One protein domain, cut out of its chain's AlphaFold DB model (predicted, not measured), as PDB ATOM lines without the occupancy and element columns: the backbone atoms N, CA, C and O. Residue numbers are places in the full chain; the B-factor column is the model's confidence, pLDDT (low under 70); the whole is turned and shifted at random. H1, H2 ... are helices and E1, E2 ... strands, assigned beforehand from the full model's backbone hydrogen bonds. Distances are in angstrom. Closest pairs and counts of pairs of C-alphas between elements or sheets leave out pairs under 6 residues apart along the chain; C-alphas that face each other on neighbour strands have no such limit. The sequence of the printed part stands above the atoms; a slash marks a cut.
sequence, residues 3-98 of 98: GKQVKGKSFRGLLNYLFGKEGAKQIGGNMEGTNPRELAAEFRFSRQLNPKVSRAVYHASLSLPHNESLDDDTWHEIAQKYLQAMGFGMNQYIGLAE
ATOM      1  N   GLY A   3      70.226  12.953  26.384       93.56
ATOM      2  CA  GLY A   3      69.420  13.911  27.135       93.56
ATOM      3  C   GLY A   3      69.881  14.019  28.585       93.56
ATOM      4  O   GLY A   3      70.116  13.004  29.240       93.56
ATOM      5  N   LYS A   4      69.969  15.240  29.115       96.12
ATOM      6  CA  LYS A   4      70.224  15.499  30.540       96.12
ATOM      7  C   LYS A   4      69.136  16.399  31.104       96.12
ATOM      8  O   LYS A   4      68.795  17.414  30.513       96.12
ATOM      9  N   GLN A   5      68.616  16.029  32.271       95.94
ATOM     10  CA  GLN A   5      67.510  16.720  32.928       95.94
ATOM     11  C   GLN A   5      67.954  17.252  34.292       95.94
ATOM     12  O   GLN A   5      68.541  16.526  35.093       95.94
ATOM     13  N   VAL A   6      67.659  18.518  34.575       96.75
ATOM     14  CA  VAL A   6      68.018  19.189  35.828       96.75
ATOM     15  C   VAL A   6      66.830  19.998  36.337       96.75
ATOM     16  O   VAL A   6      66.192  20.733  35.588       96.75
ATOM     17  N   LYS A   7      66.548  19.904  37.642       95.56
ATOM     18  CA  LYS A   7      65.560  20.761  38.315       95.56
ATOM     19  C   LYS A   7      66.258  21.893  39.063       95.56
ATOM     20  O   LYS A   7      67.143  21.644  39.879       95.56
ATOM     21  N   GLY A   8      65.835  23.128  38.817       95.12
ATOM     22  CA  GLY A   8      66.464  24.343  39.332       95.12
ATOM     23  C   GLY A   8      65.519  25.243  40.128       95.12
ATOM     24  O   GLY A   8      64.301  25.065  40.146       95.12
ATOM     25  N   LYS A   9      66.101  26.246  40.795       93.88
ATOM     26  CA  LYS A   9      65.372  27.207  41.637       93.88
ATOM     27  C   LYS A   9      65.120  28.565  40.981       93.88
ATOM     28  O   LYS A   9      64.366  29.338  41.556       93.88
ATOM     29  N   SER A  10      65.741  28.918  39.856       93.94
ATOM     30  CA  SER A  10      65.635  30.274  39.287       93.94
ATOM     31  C   SER A  10      65.703  30.262  37.764       93.94
ATOM     32  O   SER A  10      66.727  29.873  37.207       93.94
ATOM     33  N   PHE A  11      64.626  30.706  37.104       95.50
ATOM     34  CA  PHE A  11      64.602  30.878  35.648       95.50
ATOM     35  C   PHE A  11      65.588  31.963  35.220       95.50
ATOM     36  O   PHE A  11      66.383  31.733  34.322       95.50
ATOM     37  N   ARG A  12      65.627  33.103  35.925       95.75
ATOM     38  CA  ARG A  12      66.562  34.204  35.636       95.75
ATOM     39  C   ARG A  12      68.024  33.752  35.659       95.75
ATOM     40  O   ARG A  12      68.783  34.128  34.776       95.75
ATOM     41  N   GLY A  13      68.403  32.951  36.657       96.00
ATOM     42  CA  GLY A  13      69.765  32.419  36.764       96.00
ATOM     43  C   GLY A  13      70.116  31.485  35.605       96.00
ATOM     44  O   GLY A  13      71.177  31.636  35.009       96.00
ATOM     45  N   LEU A  14      69.205  30.571  35.252       96.38
ATOM     46  CA  LEU A  14      69.389  29.667  34.115       96.38
ATOM     47  C   LEU A  14      69.462  30.427  32.785       96.38
ATOM     48  O   LEU A  14      70.369  30.187  32.001       96.38
ATOM     49  N   LEU A  15      68.544  31.363  32.548       96.69
ATOM     50  CA  LEU A  15      68.490  32.139  31.311       96.69
ATOM     51  C   LEU A  15      69.737  33.012  31.140       96.69
ATOM     52  O   LEU A  15      70.301  33.037  30.057       96.69
ATOM     53  N   ASN A  16      70.221  33.672  32.199       96.94
ATOM     54  CA  ASN A  16      71.479  34.428  32.132       96.94
ATOM     55  C   ASN A  16      72.671  33.534  31.765       96.94
ATOM     56  O   ASN A  16      73.549  33.968  31.033       96.94
ATOM     57  N   TYR A  17      72.708  32.309  32.293       95.69
ATOM     58  CA  TYR A  17      73.759  31.354  31.963       95.69
ATOM     59  C   TYR A  17      73.681  30.907  30.498       95.69
ATOM     60  O   TYR A  17      74.691  30.952  29.808       95.69
ATOM     61  N   LEU A  18      72.496  30.513  30.020       95.38
ATOM     62  CA  LEU A  18      72.318  30.009  28.655       95.38
ATOM     63  C   LEU A  18      72.565  31.096  27.604       95.38
ATOM     64  O   LEU A  18      73.348  30.885  26.691       95.38
ATOM     65  N   PHE A  19      71.986  32.286  27.775       95.50
ATOM     66  CA  PHE A  19      72.215  33.415  26.863       95.50
ATOM     67  C   PHE A  19      73.635  33.998  26.952       95.50
ATOM     68  O   PHE A  19      74.013  34.809  26.116       95.50
ATOM     69  N   GLY A  20      74.410  33.633  27.978       95.38
ATOM     70  CA  GLY A  20      75.812  34.026  28.108       95.38
ATOM     71  C   GLY A  20      76.779  33.133  27.330       95.38
ATOM     72  O   GLY A  20      77.974  33.420  27.322       95.38
ATOM     73  N   LYS A  21      76.298  32.045  26.719       95.06
ATOM     74  CA  LYS A  21      77.122  31.171  25.885       95.06
ATOM     75  C   LYS A  21      77.271  31.743  24.481       95.06
ATOM     76  O   LYS A  21      76.354  32.358  23.941       95.06
ATOM     77  N   GLU A  22      78.444  31.532  23.903       93.25
ATOM     78  CA  GLU A  22      78.704  31.882  22.510       93.25
ATOM     79  C   GLU A  22      77.774  31.078  21.593       93.25
ATOM     80  O   GLU A  22      77.537  29.902  21.846       93.25
ATOM     81  N   GLY A  23      77.199  31.725  20.577       89.50
ATOM     82  CA  GLY A  23      76.262  31.077  19.653       89.50
ATOM     83  C   GLY A  23      74.838  30.879  20.184       89.50
ATOM     84  O   GLY A  23      73.979  30.446  19.420       89.50
ATOM     85  N   ALA A  24      74.553  31.247  21.443       92.94
ATOM     86  CA  ALA A  24      73.234  31.057  22.037       92.94
ATOM     87  C   ALA A  24      72.131  31.759  21.228       92.94
ATOM     88  O   ALA A  24      72.117  32.986  21.085       92.94
ATOM     89  N   LYS A  25      71.171  30.974  20.739       93.56
ATOM     90  CA  LYS A  25      70.072  31.445  19.898       93.56
ATOM     91  C   LYS A  25      68.751  30.836  20.339       93.56
ATOM     92  O   LYS A  25      68.643  29.634  20.560       93.56
ATOM     93  N   GLN A  26      67.716  31.664  20.428       95.06
ATOM     94  CA  GLN A  26      66.348  31.193  20.616       95.06
ATOM     95  C   GLN A  26      65.826  30.587  19.315       95.06
ATOM     96  O   GLN A  26      65.730  31.272  18.300       95.06
ATOM     97  N   ILE A  27      65.491  29.299  19.370       94.81
ATOM     98  CA  ILE A  27      65.011  28.505  18.226       94.81
ATOM     99  C   ILE A  27      63.524  28.148  18.352       94.81
ATOM    100  O   ILE A  27      62.959  27.465  17.511       94.81
ATOM    101  N   GLY A  28      62.872  28.594  19.427       94.12
ATOM    102  CA  GLY A  28      61.423  28.530  19.569       94.12
ATOM    103  C   GLY A  28      60.963  28.578  21.017       94.12
ATOM    104  O   GLY A  28      61.752  28.777  21.937       94.12
ATOM    105  N   GLY A  29      59.664  28.412  21.222       94.94
ATOM    106  CA  GLY A  29      59.021  28.599  22.517       94.94
ATOM    107  C   GLY A  29      57.582  29.055  22.338       94.94
ATOM    108  O   GLY A  29      57.108  29.214  21.217       94.94
ATOM    109  N   ASN A  30      56.897  29.271  23.452       95.44
ATOM    110  CA  ASN A  30      55.548  29.843  23.489       95.44
ATOM    111  C   ASN A  30      55.491  31.122  24.340       95.44
ATOM    112  O   ASN A  30      54.472  31.416  24.961       95.44
ATOM    113  N   MET A  31      56.613  31.837  24.404       95.44
ATOM    114  CA  MET A  31      56.789  33.088  25.137       95.44
ATOM    115  C   MET A  31      57.324  34.160  24.189       95.44
ATOM    116  O   MET A  31      58.043  33.838  23.243       95.44
ATOM    117  N   GLU A  32      56.993  35.416  24.475       94.94
ATOM    118  CA  GLU A  32      57.310  36.567  23.614       94.94
ATOM    119  C   GLU A  32      58.681  37.185  23.919       94.94
ATOM    120  O   GLU A  32      59.296  37.830  23.071       94.94
ATOM    121  N   GLY A  33      59.174  37.005  25.141       95.44
ATOM    122  CA  GLY A  33      60.417  37.588  25.610       95.44
ATOM    123  C   GLY A  33      61.610  37.158  24.765       95.44
ATOM    124  O   GLY A  33      61.760  35.995  24.401       95.44
ATOM    125  N   THR A  34      62.508  38.104  24.509       94.81
ATOM    126  CA  THR A  34      63.676  37.890  23.631       94.81
ATOM    127  C   THR A  34      64.998  37.926  24.386       94.81
ATOM    128  O   THR A  34      66.062  37.636  23.841       94.81
ATOM    129  N   ASN A  35      64.952  38.284  25.668       95.19
ATOM    130  CA  ASN A  35      66.119  38.316  26.530       95.19
ATOM    131  C   ASN A  35      65.832  37.671  27.892       95.19
ATOM    132  O   ASN A  35      64.675  37.544  28.313       95.19
ATOM    133  N   PRO A  36      66.883  37.321  28.656       96.88
ATOM    134  CA  PRO A  36      66.726  36.670  29.948       96.88
ATOM    135  C   PRO A  36      65.861  37.422  30.968       96.88
ATOM    136  O   PRO A  36      65.520  36.845  32.001       96.88
ATOM    137  N   ARG A  37      65.624  38.735  30.808       96.56
ATOM    138  CA  ARG A  37      64.869  39.539  31.785       96.56
ATOM    139  C   ARG A  37      63.382  39.433  31.494       96.56
ATOM    140  O   ARG A  37      62.623  39.166  32.421       96.56
ATOM    141  N   GLU A  38      63.008  39.605  30.232       97.31
ATOM    142  CA  GLU A  38      61.637  39.450  29.737       97.31
ATOM    143  C   GLU A  38      61.130  38.027  29.967       97.31
ATOM    144  O   GLU A  38      60.149  37.832  30.681       97.31
ATOM    145  N   LEU A  39      61.888  37.024  29.517       97.12
ATOM    146  CA  LEU A  39      61.535  35.610  29.683       97.12
ATOM    147  C   LEU A  39      61.357  35.221  31.159       97.12
ATOM    148  O   LEU A  39      60.430  34.505  31.534       97.12
ATOM    149  N   ALA A  40      62.228  35.719  32.042       96.38
ATOM    150  CA  ALA A  40      62.093  35.466  33.475       96.38
ATOM    151  C   ALA A  40      60.852  36.138  34.087       96.38
ATOM    152  O   ALA A  40      60.309  35.619  35.066       96.38
ATOM    153  N   ALA A  41      60.422  37.281  33.544       96.06
ATOM    154  CA  ALA A  41      59.196  37.948  33.961       96.06
ATOM    155  C   ALA A  41      57.959  37.149  33.527       96.06
ATOM    156  O   ALA A  41      57.059  36.969  34.344       96.06
ATOM    157  N   GLU A  42      57.949  36.585  32.319       96.12
ATOM    158  CA  GLU A  42      56.866  35.708  31.853       96.12
ATOM    159  C   GLU A  42      56.767  34.415  32.669       96.12
ATOM    160  O   GLU A  42      55.699  34.088  33.192       96.12
ATOM    161  N   PHE A  43      57.889  33.727  32.904       95.19
ATOM    162  CA  PHE A  43      57.915  32.523  33.745       95.19
ATOM    163  C   PHE A  43      57.450  32.764  35.189       95.19
ATOM    164  O   PHE A  43      57.074  31.823  35.903       95.19
ATOM    165  N   ARG A  44      57.495  34.015  35.667       92.00
ATOM    166  CA  ARG A  44      57.037  34.363  37.015       92.00
ATOM    167  C   ARG A  44      55.557  34.040  37.200       92.00
ATOM    168  O   ARG A  44      55.202  33.604  38.296       92.00
ATOM    169  N   PHE A  45      54.732  34.184  36.159       89.56
ATOM    170  CA  PHE A  45      53.306  33.856  36.222       89.56
ATOM    171  C   PHE A  45      53.096  32.371  36.536       89.56
ATOM    172  O   PHE A  45      52.411  32.045  37.505       89.56
ATOM    173  N   SER A  46      53.795  31.472  35.831       86.69
ATOM    174  CA  SER A  46      53.748  30.028  36.107       86.69
ATOM    175  C   SER A  46      54.169  29.681  37.539       86.69
ATOM    176  O   SER A  46      53.553  28.839  38.191       86.69
ATOM    177  N   ARG A  47      55.195  30.353  38.081       87.25
ATOM    178  CA  ARG A  47      55.622  30.139  39.476       87.25
ATOM    179  C   ARG A  47      54.550  30.563  40.485       87.25
ATOM    180  O   ARG A  47      54.413  29.916  41.521       87.25
ATOM    181  N   GLN A  48      53.842  31.658  40.224       90.56
ATOM    182  CA  GLN A  48      52.837  32.189  41.150       90.56
ATOM    183  C   GLN A  48      51.627  31.261  41.306       90.56
ATOM    184  O   GLN A  48      51.006  31.278  42.365       90.56
ATOM    185  N   LEU A  49      51.346  30.407  40.314       90.69
ATOM    186  CA  LEU A  49      50.264  29.418  40.378       90.69
ATOM    187  C   LEU A  49      50.468  28.370  41.481       90.69
ATOM    188  O   LEU A  49      49.495  27.869  42.039       90.69
ATOM    189  N   ASN A  50      51.717  28.035  41.823       90.62
ATOM    190  CA  ASN A  50      52.008  27.117  42.924       90.62
ATOM    191  C   ASN A  50      53.239  27.560  43.737       90.62
ATOM    192  O   ASN A  50      54.346  27.047  43.541       90.62
ATOM    193  N   PRO A  51      53.050  28.466  44.717       89.06
ATOM    194  CA  PRO A  51      54.142  29.015  45.524       89.06
ATOM    195  C   PRO A  51      54.884  27.984  46.383       89.06
ATOM    196  O   PRO A  51      55.998  28.250  46.830       89.06
ATOM    197  N   LYS A  52      54.297  26.801  46.619       94.56
ATOM    198  CA  LYS A  52      54.922  25.728  47.411       94.56
ATOM    199  C   LYS A  52      56.050  25.019  46.649       94.56
ATOM    200  O   LYS A  52      56.854  24.314  47.256       94.56
ATOM    201  N   VAL A  53      56.139  25.197  45.328       91.50
ATOM    202  CA  VAL A  53      57.165  24.560  44.495       91.50
ATOM    203  C   VAL A  53      58.500  25.294  44.636       91.50
ATOM    204  O   VAL A  53      58.737  26.346  44.045       91.50
ATOM    205  N   SER A  54      59.426  24.695  45.385       90.81
ATOM    206  CA  SER A  54      60.760  25.263  45.629       90.81
ATOM    207  C   SER A  54      61.725  25.133  44.439       90.81
ATOM    208  O   SER A  54      62.693  25.890  44.339       90.81
ATOM    209  N   ARG A  55      61.467  24.191  43.523       94.00
ATOM    210  CA  ARG A  55      62.240  23.952  42.292       94.00
ATOM    211  C   ARG A  55      61.324  23.979  41.069       94.00
ATOM    212  O   ARG A  55      60.962  22.937  40.537       94.00
ATOM    213  N   ALA A  56      60.921  25.184  40.672       92.94
ATOM    214  CA  ALA A  56      59.974  25.400  39.575       92.94
ATOM    215  C   ALA A  56      60.612  25.353  38.175       92.94
ATOM    216  O   ALA A  56      59.894  25.407  37.185       92.94
ATOM    217  N   VAL A  57      61.944  25.288  38.080       95.06
ATOM    218  CA  VAL A  57      62.645  25.240  36.791       95.06
ATOM    219  C   VAL A  57      62.903  23.796  36.416       95.06
ATOM    220  O   VAL A  57      63.502  23.058  37.201       95.06
ATOM    221  N   TYR A  58      62.525  23.426  35.203       95.62
ATOM    222  CA  TYR A  58      62.930  22.182  34.573       95.62
ATOM    223  C   TYR A  58      63.783  22.518  33.347       95.62
ATOM    224  O   TYR A  58      63.338  23.237  32.461       95.62
ATOM    225  N   HIS A  59      65.027  22.048  33.344       96.31
ATOM    226  CA  HIS A  59      65.992  22.256  32.272       96.31
ATOM    227  C   HIS A  59      66.334  20.901  31.660       96.31
ATOM    228  O   HIS A  59      66.859  20.030  32.358       96.31
ATOM    229  N   ALA A  60      66.033  20.733  30.378       96.50
ATOM    230  CA  ALA A  60      66.432  19.574  29.600       96.50
ATOM    231  C   ALA A  60      67.397  20.025  28.502       96.50
ATOM    232  O   ALA A  60      67.056  20.908  27.721       96.50
ATOM    233  N   SER A  61      68.584  19.427  28.459       95.12
ATOM    234  CA  SER A  61      69.543  19.610  27.371       95.12
ATOM    235  C   SER A  61      69.578  18.347  26.522       95.12
ATOM    236  O   SER A  61      69.742  17.249  27.067       95.12
ATOM    237  N   LEU A  62      69.442  18.505  25.211       94.94
ATOM    238  CA  LEU A  62      69.528  17.434  24.225       94.94
ATOM    239  C   LEU A  62      70.775  17.666  23.373       94.94
ATOM    240  O   LEU A  62      71.029  18.789  22.950       94.94
ATOM    241  N   SER A  63      71.566  16.623  23.144       94.62
ATOM    242  CA  SER A  63      72.827  16.729  22.405       94.62
ATOM    243  C   SER A  63      72.983  15.584  21.415       94.62
ATOM    244  O   SER A  63      72.629  14.432  21.700       94.62
ATOM    245  N   LEU A  64      73.520  15.900  20.243       94.50
ATOM    246  CA  LEU A  64      73.841  14.932  19.201       94.50
ATOM    247  C   LEU A  64      75.270  14.391  19.367       94.50
ATOM    248  O   LEU A  64      76.086  14.996  20.067       94.50
ATOM    249  N   PRO A  65      75.581  13.240  18.750       94.12
ATOM    250  CA  PRO A  65      76.960  12.843  18.486       94.12
ATOM    251  C   PRO A  65      77.730  13.940  17.731       94.12
ATOM    252  O   PRO A  65      77.146  14.696  16.963       94.12
ATOM    253  N   HIS A  66      79.051  14.009  17.914       88.25
ATOM    254  CA  HIS A  66      79.889  15.094  17.370       88.25
ATOM    255  C   HIS A  66      79.886  15.201  15.831       88.25
ATOM    256  O   HIS A  66      80.258  16.228  15.278       88.25
ATOM    257  N   ASN A  67      79.483  14.141  15.137       93.25
ATOM    258  CA  ASN A  67      79.424  14.041  13.681       93.25
ATOM    259  C   ASN A  67      78.023  14.301  13.099       93.25
ATOM    260  O   ASN A  67      77.823  14.086  11.906       93.25
ATOM    261  N   GLU A  68      77.057  14.706  13.922       93.75
ATOM    262  CA  GLU A  68      75.683  14.982  13.510       93.75
ATOM    263  C   GLU A  68      75.311  16.438  13.803       93.75
ATOM    264  O   GLU A  68      75.670  17.000  14.838       93.75
ATOM    265  N   SER A  69      74.542  17.036  12.898       92.88
ATOM    266  CA  SER A  69      73.982  18.378  13.040       92.88
ATOM    267  C   SER A  69      72.544  18.378  12.547       92.88
ATOM    268  O   SER A  69      72.237  17.725  11.550       92.88
ATOM    269  N   LEU A  70      71.687  19.136  13.217       94.19
ATOM    270  CA  LEU A  70      70.311  19.383  12.804       94.19
ATOM    271  C   LEU A  70      70.109  20.892  12.691       94.19
ATOM    272  O   LEU A  70      70.741  21.650  13.430       94.19
ATOM    273  N   ASP A  71      69.247  21.309  11.770       94.81
ATOM    274  CA  ASP A  71      68.805  22.698  11.677       94.81
ATOM    275  C   ASP A  71      67.876  23.088  12.841       94.81
ATOM    276  O   ASP A  71      67.380  22.243  13.599       94.81
ATOM    277  N   ASP A  72      67.669  24.398  12.993       94.81
ATOM    278  CA  ASP A  72      66.872  24.981  14.075       94.81
ATOM    279  C   ASP A  72      65.418  24.485  14.065       94.81
ATOM    280  O   ASP A  72      64.852  24.237  15.132       94.81
ATOM    281  N   ASP A  73      64.826  24.293  12.882       94.75
ATOM    282  CA  ASP A  73      63.434  23.853  12.729       94.75
ATOM    283  C   ASP A  73      63.268  22.407  13.214       94.75
ATOM    284  O   ASP A  73      62.363  22.088  13.992       94.75
ATOM    285  N   THR A  74      64.205  21.533  12.847       96.06
ATOM    286  CA  THR A  74      64.232  20.144  13.307       96.06
ATOM    287  C   THR A  74      64.445  20.074  14.818       96.06
ATOM    288  O   THR A  74      63.785  19.291  15.512       96.06
ATOM    289  N   TRP A  75      65.326  20.913  15.372       95.75
ATOM    290  CA  TRP A  75      65.486  21.021  16.822       95.75
ATOM    291  C   TRP A  75      64.216  21.507  17.517       95.75
ATOM    292  O   TRP A  75      63.861  20.975  18.576       95.75
ATOM    293  N   HIS A  76      63.511  22.473  16.928       94.69
ATOM    294  CA  HIS A  76      62.245  22.962  17.452       94.69
ATOM    295  C   HIS A  76      61.194  21.846  17.517       94.69
ATOM    296  O   HIS A  76      60.579  21.637  18.568       94.69
ATOM    297  N   GLU A  77      61.043  21.059  16.449       95.62
ATOM    298  CA  GLU A  77      60.136  19.909  16.437       95.62
ATOM    299  C   GLU A  77      60.493  18.862  17.498       95.62
ATOM    300  O   GLU A  77      59.614  18.320  18.176       95.62
ATOM    301  N   ILE A  78      61.785  18.555  17.651       95.75
ATOM    302  CA  ILE A  78      62.265  17.599  18.655       95.75
ATOM    303  C   ILE A  78      61.946  18.108  20.061       95.75
ATOM    304  O   ILE A  78      61.456  17.336  20.890       95.75
ATOM    305  N   ALA A  79      62.158  19.398  20.330       94.62
ATOM    306  CA  ALA A  79      61.819  20.009  21.609       94.62
ATOM    307  C   ALA A  79      60.311  19.909  21.900       94.62
ATOM    308  O   ALA A  79      59.926  19.519  23.003       94.62
ATOM    309  N   GLN A  80      59.451  20.172  20.910       95.38
ATOM    310  CA  GLN A  80      58.000  20.031  21.063       95.38
ATOM    311  C   GLN A  80      57.580  18.581  21.346       95.38
ATOM    312  O   GLN A  80      56.833  18.331  22.296       95.38
ATOM    313  N   LYS A  81      58.095  17.612  20.575       96.12
ATOM    314  CA  LYS A  81      57.828  16.175  20.784       96.12
ATOM    315  C   LYS A  81      58.293  15.720  22.168       96.12
ATOM    316  O   LYS A  81      57.568  14.999  22.854       96.12
ATOM    317  N   TYR A  82      59.464  16.183  22.604       95.62
ATOM    318  CA  TYR A  82      59.995  15.904  23.935       95.62
ATOM    319  C   TYR A  82      59.083  16.452  25.040       95.62
ATOM    320  O   TYR A  82      58.726  15.722  25.964       95.62
ATOM    321  N   LEU A  83      58.665  17.718  24.945       95.75
ATOM    322  CA  LEU A  83      57.782  18.338  25.935       95.75
ATOM    323  C   LEU A  83      56.438  17.613  26.026       95.75
ATOM    324  O   LEU A  83      55.976  17.346  27.133       95.75
ATOM    325  N   GLN A  84      55.848  17.241  24.888       96.44
ATOM    326  CA  GLN A  84      54.612  16.458  24.859       96.44
ATOM    327  C   GLN A  84      54.787  15.101  25.551       96.44
ATOM    328  O   GLN A  84      54.024  14.771  26.458       96.44
ATOM    329  N   ALA A  85      55.831  14.347  25.195       96.06
ATOM    330  CA  ALA A  85      56.108  13.036  25.784       96.06
ATOM    331  C   ALA A  85      56.369  13.095  27.302       96.06
ATOM    332  O   ALA A  85      56.036  12.161  28.027       96.06
ATOM    333  N   MET A  86      56.932  14.202  27.793       95.25
ATOM    334  CA  MET A  86      57.198  14.427  29.217       95.25
ATOM    335  C   MET A  86      56.000  15.003  29.992       95.25
ATOM    336  O   MET A  86      56.110  15.231  31.197       95.25
ATOM    337  N   GLY A  87      54.862  15.248  29.330       95.75
ATOM    338  CA  GLY A  87      53.664  15.817  29.953       95.75
ATOM    339  C   GLY A  87      53.727  17.331  30.182       95.75
ATOM    340  O   GLY A  87      52.975  17.857  30.998       95.75
ATOM    341  N   PHE A  88      54.607  18.040  29.470       94.69
ATOM    342  CA  PHE A  88      54.774  19.498  29.530       94.69
ATOM    343  C   PHE A  88      54.094  20.248  28.376       94.69
ATOM    344  O   PHE A  88      54.368  21.428  28.169       94.69
ATOM    345  N   GLY A  89      53.204  19.600  27.618       92.88
ATOM    346  CA  GLY A  89      52.567  20.192  26.432       92.88
ATOM    347  C   GLY A  89      51.772  21.483  26.685       92.88
ATOM    348  O   GLY A  89      51.542  22.241  25.751       92.88
ATOM    349  N   MET A  90      51.391  21.757  27.938       91.94
ATOM    350  CA  MET A  90      50.649  22.961  28.348       91.94
ATOM    351  C   MET A  90      51.491  23.939  29.185       91.94
ATOM    352  O   MET A  90      50.954  24.866  29.790       91.94
ATOM    353  N   ASN A  91      52.807  23.732  29.270       93.12
ATOM    354  CA  ASN A  91      53.704  24.568  30.060       93.12
ATOM    355  C   ASN A  91      54.326  25.685  29.213       93.12
ATOM    356  O   ASN A  91      54.559  25.531  28.014       93.12
ATOM    357  N   GLN A  92      54.668  26.799  29.865       94.88
ATOM    358  CA  GLN A  92      55.583  27.778  29.279       94.88
ATOM    359  C   GLN A  92      56.958  27.139  29.064       94.88
ATOM    360  O   GLN A  92      57.467  26.451  29.957       94.88
ATOM    361  N   TYR A  93      57.571  27.385  27.907       96.25
ATOM    362  CA  TYR A  93      58.913  26.908  27.591       96.25
ATOM    363  C   TYR A  93      59.635  27.825  26.601       96.25
ATOM    364  O   TYR A  93      59.028  28.608  25.871       96.25
ATOM    365  N   ILE A  94      60.958  27.685  26.582       96.81
ATOM    366  CA  ILE A  94      61.847  28.285  25.592       96.81
ATOM    367  C   ILE A  94      62.815  27.208  25.099       96.81
ATOM    368  O   ILE A  94      63.283  26.393  25.897       96.81
ATOM    369  N   GLY A  95      63.092  27.193  23.800       96.19
ATOM    370  CA  GLY A  95      64.138  26.397  23.171       96.19
ATOM    371  C   GLY A  95      65.325  27.289  22.823       96.19
ATOM    372  O   GLY A  95      65.155  28.310  22.153       96.19
ATOM    373  N   LEU A  96      66.515  26.908  23.284       95.31
ATOM    374  CA  LEU A  96      67.773  27.596  23.000       95.31
ATOM    375  C   LEU A  96      68.746  26.596  22.364       95.31
ATOM    376  O   LEU A  96      68.950  25.521  22.932       95.31
ATOM    377  N   ALA A  97      69.311  26.952  21.213       92.50
ATOM    378  CA  ALA A  97      70.471  26.291  20.622       92.50
ATOM    379  C   ALA A  97      71.749  27.016  21.061       92.50
ATOM    380  O   ALA A  97      71.718  28.227  21.286       92.50
ATOM    381  N   GLU A  98      72.842  26.270  21.188       83.94
ATOM    382  CA  GLU A  98      74.200  26.737  21.501       83.94
ATOM    383  C   GLU A  98      75.228  25.949  20.685       83.94
ATOM    384  O   GLU A  98      74.914  24.786  20.332       83.94
TER     385      GLU A  98
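This is residues 3 to 98 of the 98 residues of the protein "Relaxase/mobilization nuclease family protein" of Cylindrospermum sp. NIES-4074 (UniProt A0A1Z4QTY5). Look for two separate two-stranded antiparallel ribbons, E1 with E3 and E2 with E4, near each other through E3 and E4, with E4 close to the middle of the domain. H3 packs on the E2 E4 ribbon, H1 and H2 sit together on the other side of E4, and the loop of residues 65 to 70 sticks out at one end of the long axis. The printed part has 96 residues, with three named helices and four named strands in the order E1 H1 E2 H2 E3 H3 E4, a mixed class of helices and strands. It is compact, with a radius of gyration of the C-alphas of 13.4 A, and spans 43 by 28 by 22 A.

Start at E1, residues 3 to 8, and E3, residues 57 to 63, antiparallel neighbours at 161 degrees; N 6 and O 59 are 2.8 A apart, within hydrogen-bond range. E4, residues 94 to 97, is near E3, with 6 pairs of C-alphas within 10 A. E2, residues 25 to 29, is the antiparallel neighbour of E4 at 150 degrees, and N 27 and O 95 are 3.0 A apart, within hydrogen-bond range. Look next at H3, residues 72 to 85: its closest C-alphas to E2 are those of Asp 72 and Ile 27, 5.8 A, and to E4 those of His 76 and Gly 95, 6.9 A. H3 is also near E3, with 8 pairs of C-alphas within 10 A. H1, residues 11 to 18, and H2, residues 36 to 49, touch, the closest C-alphas being those of Leu 15 and Pro 36, 5.0 A; they run opposite ways at a shallow tilt of 34 degrees, only just short of steep. The closest C-alphas of H1 and E3 are those of Phe 11 and Val 57, 6.1 A. H3 is apart from H1 and from H2. Every O i to N i+4 pair is within hydrogen-bond range in H1 and H3; in H2, 8 of 10 are.

Find C-alpha 3 at (69.420, 13.911, 27.135), where E1 begins and runs 16.3 A. H1 is 10.4 A long and E2 11.7 A. H2 runs 20.8 A from C-alpha 36 at (66.726, 36.670, 29.948). E3 is 19.6 A long and H3 19.9 A. E4, 10.2 A long, ends at C-alpha 97, (70.471, 26.291, 20.622).

The C-alphas of Pro 51 and Asn 67 are the two farthest apart, 43.3 A. The printed part has no cut, the link from E1 to H1 is tight, and the other links are short. The mean pLDDT of the printed part is 94.3, and no printed residue is under 70.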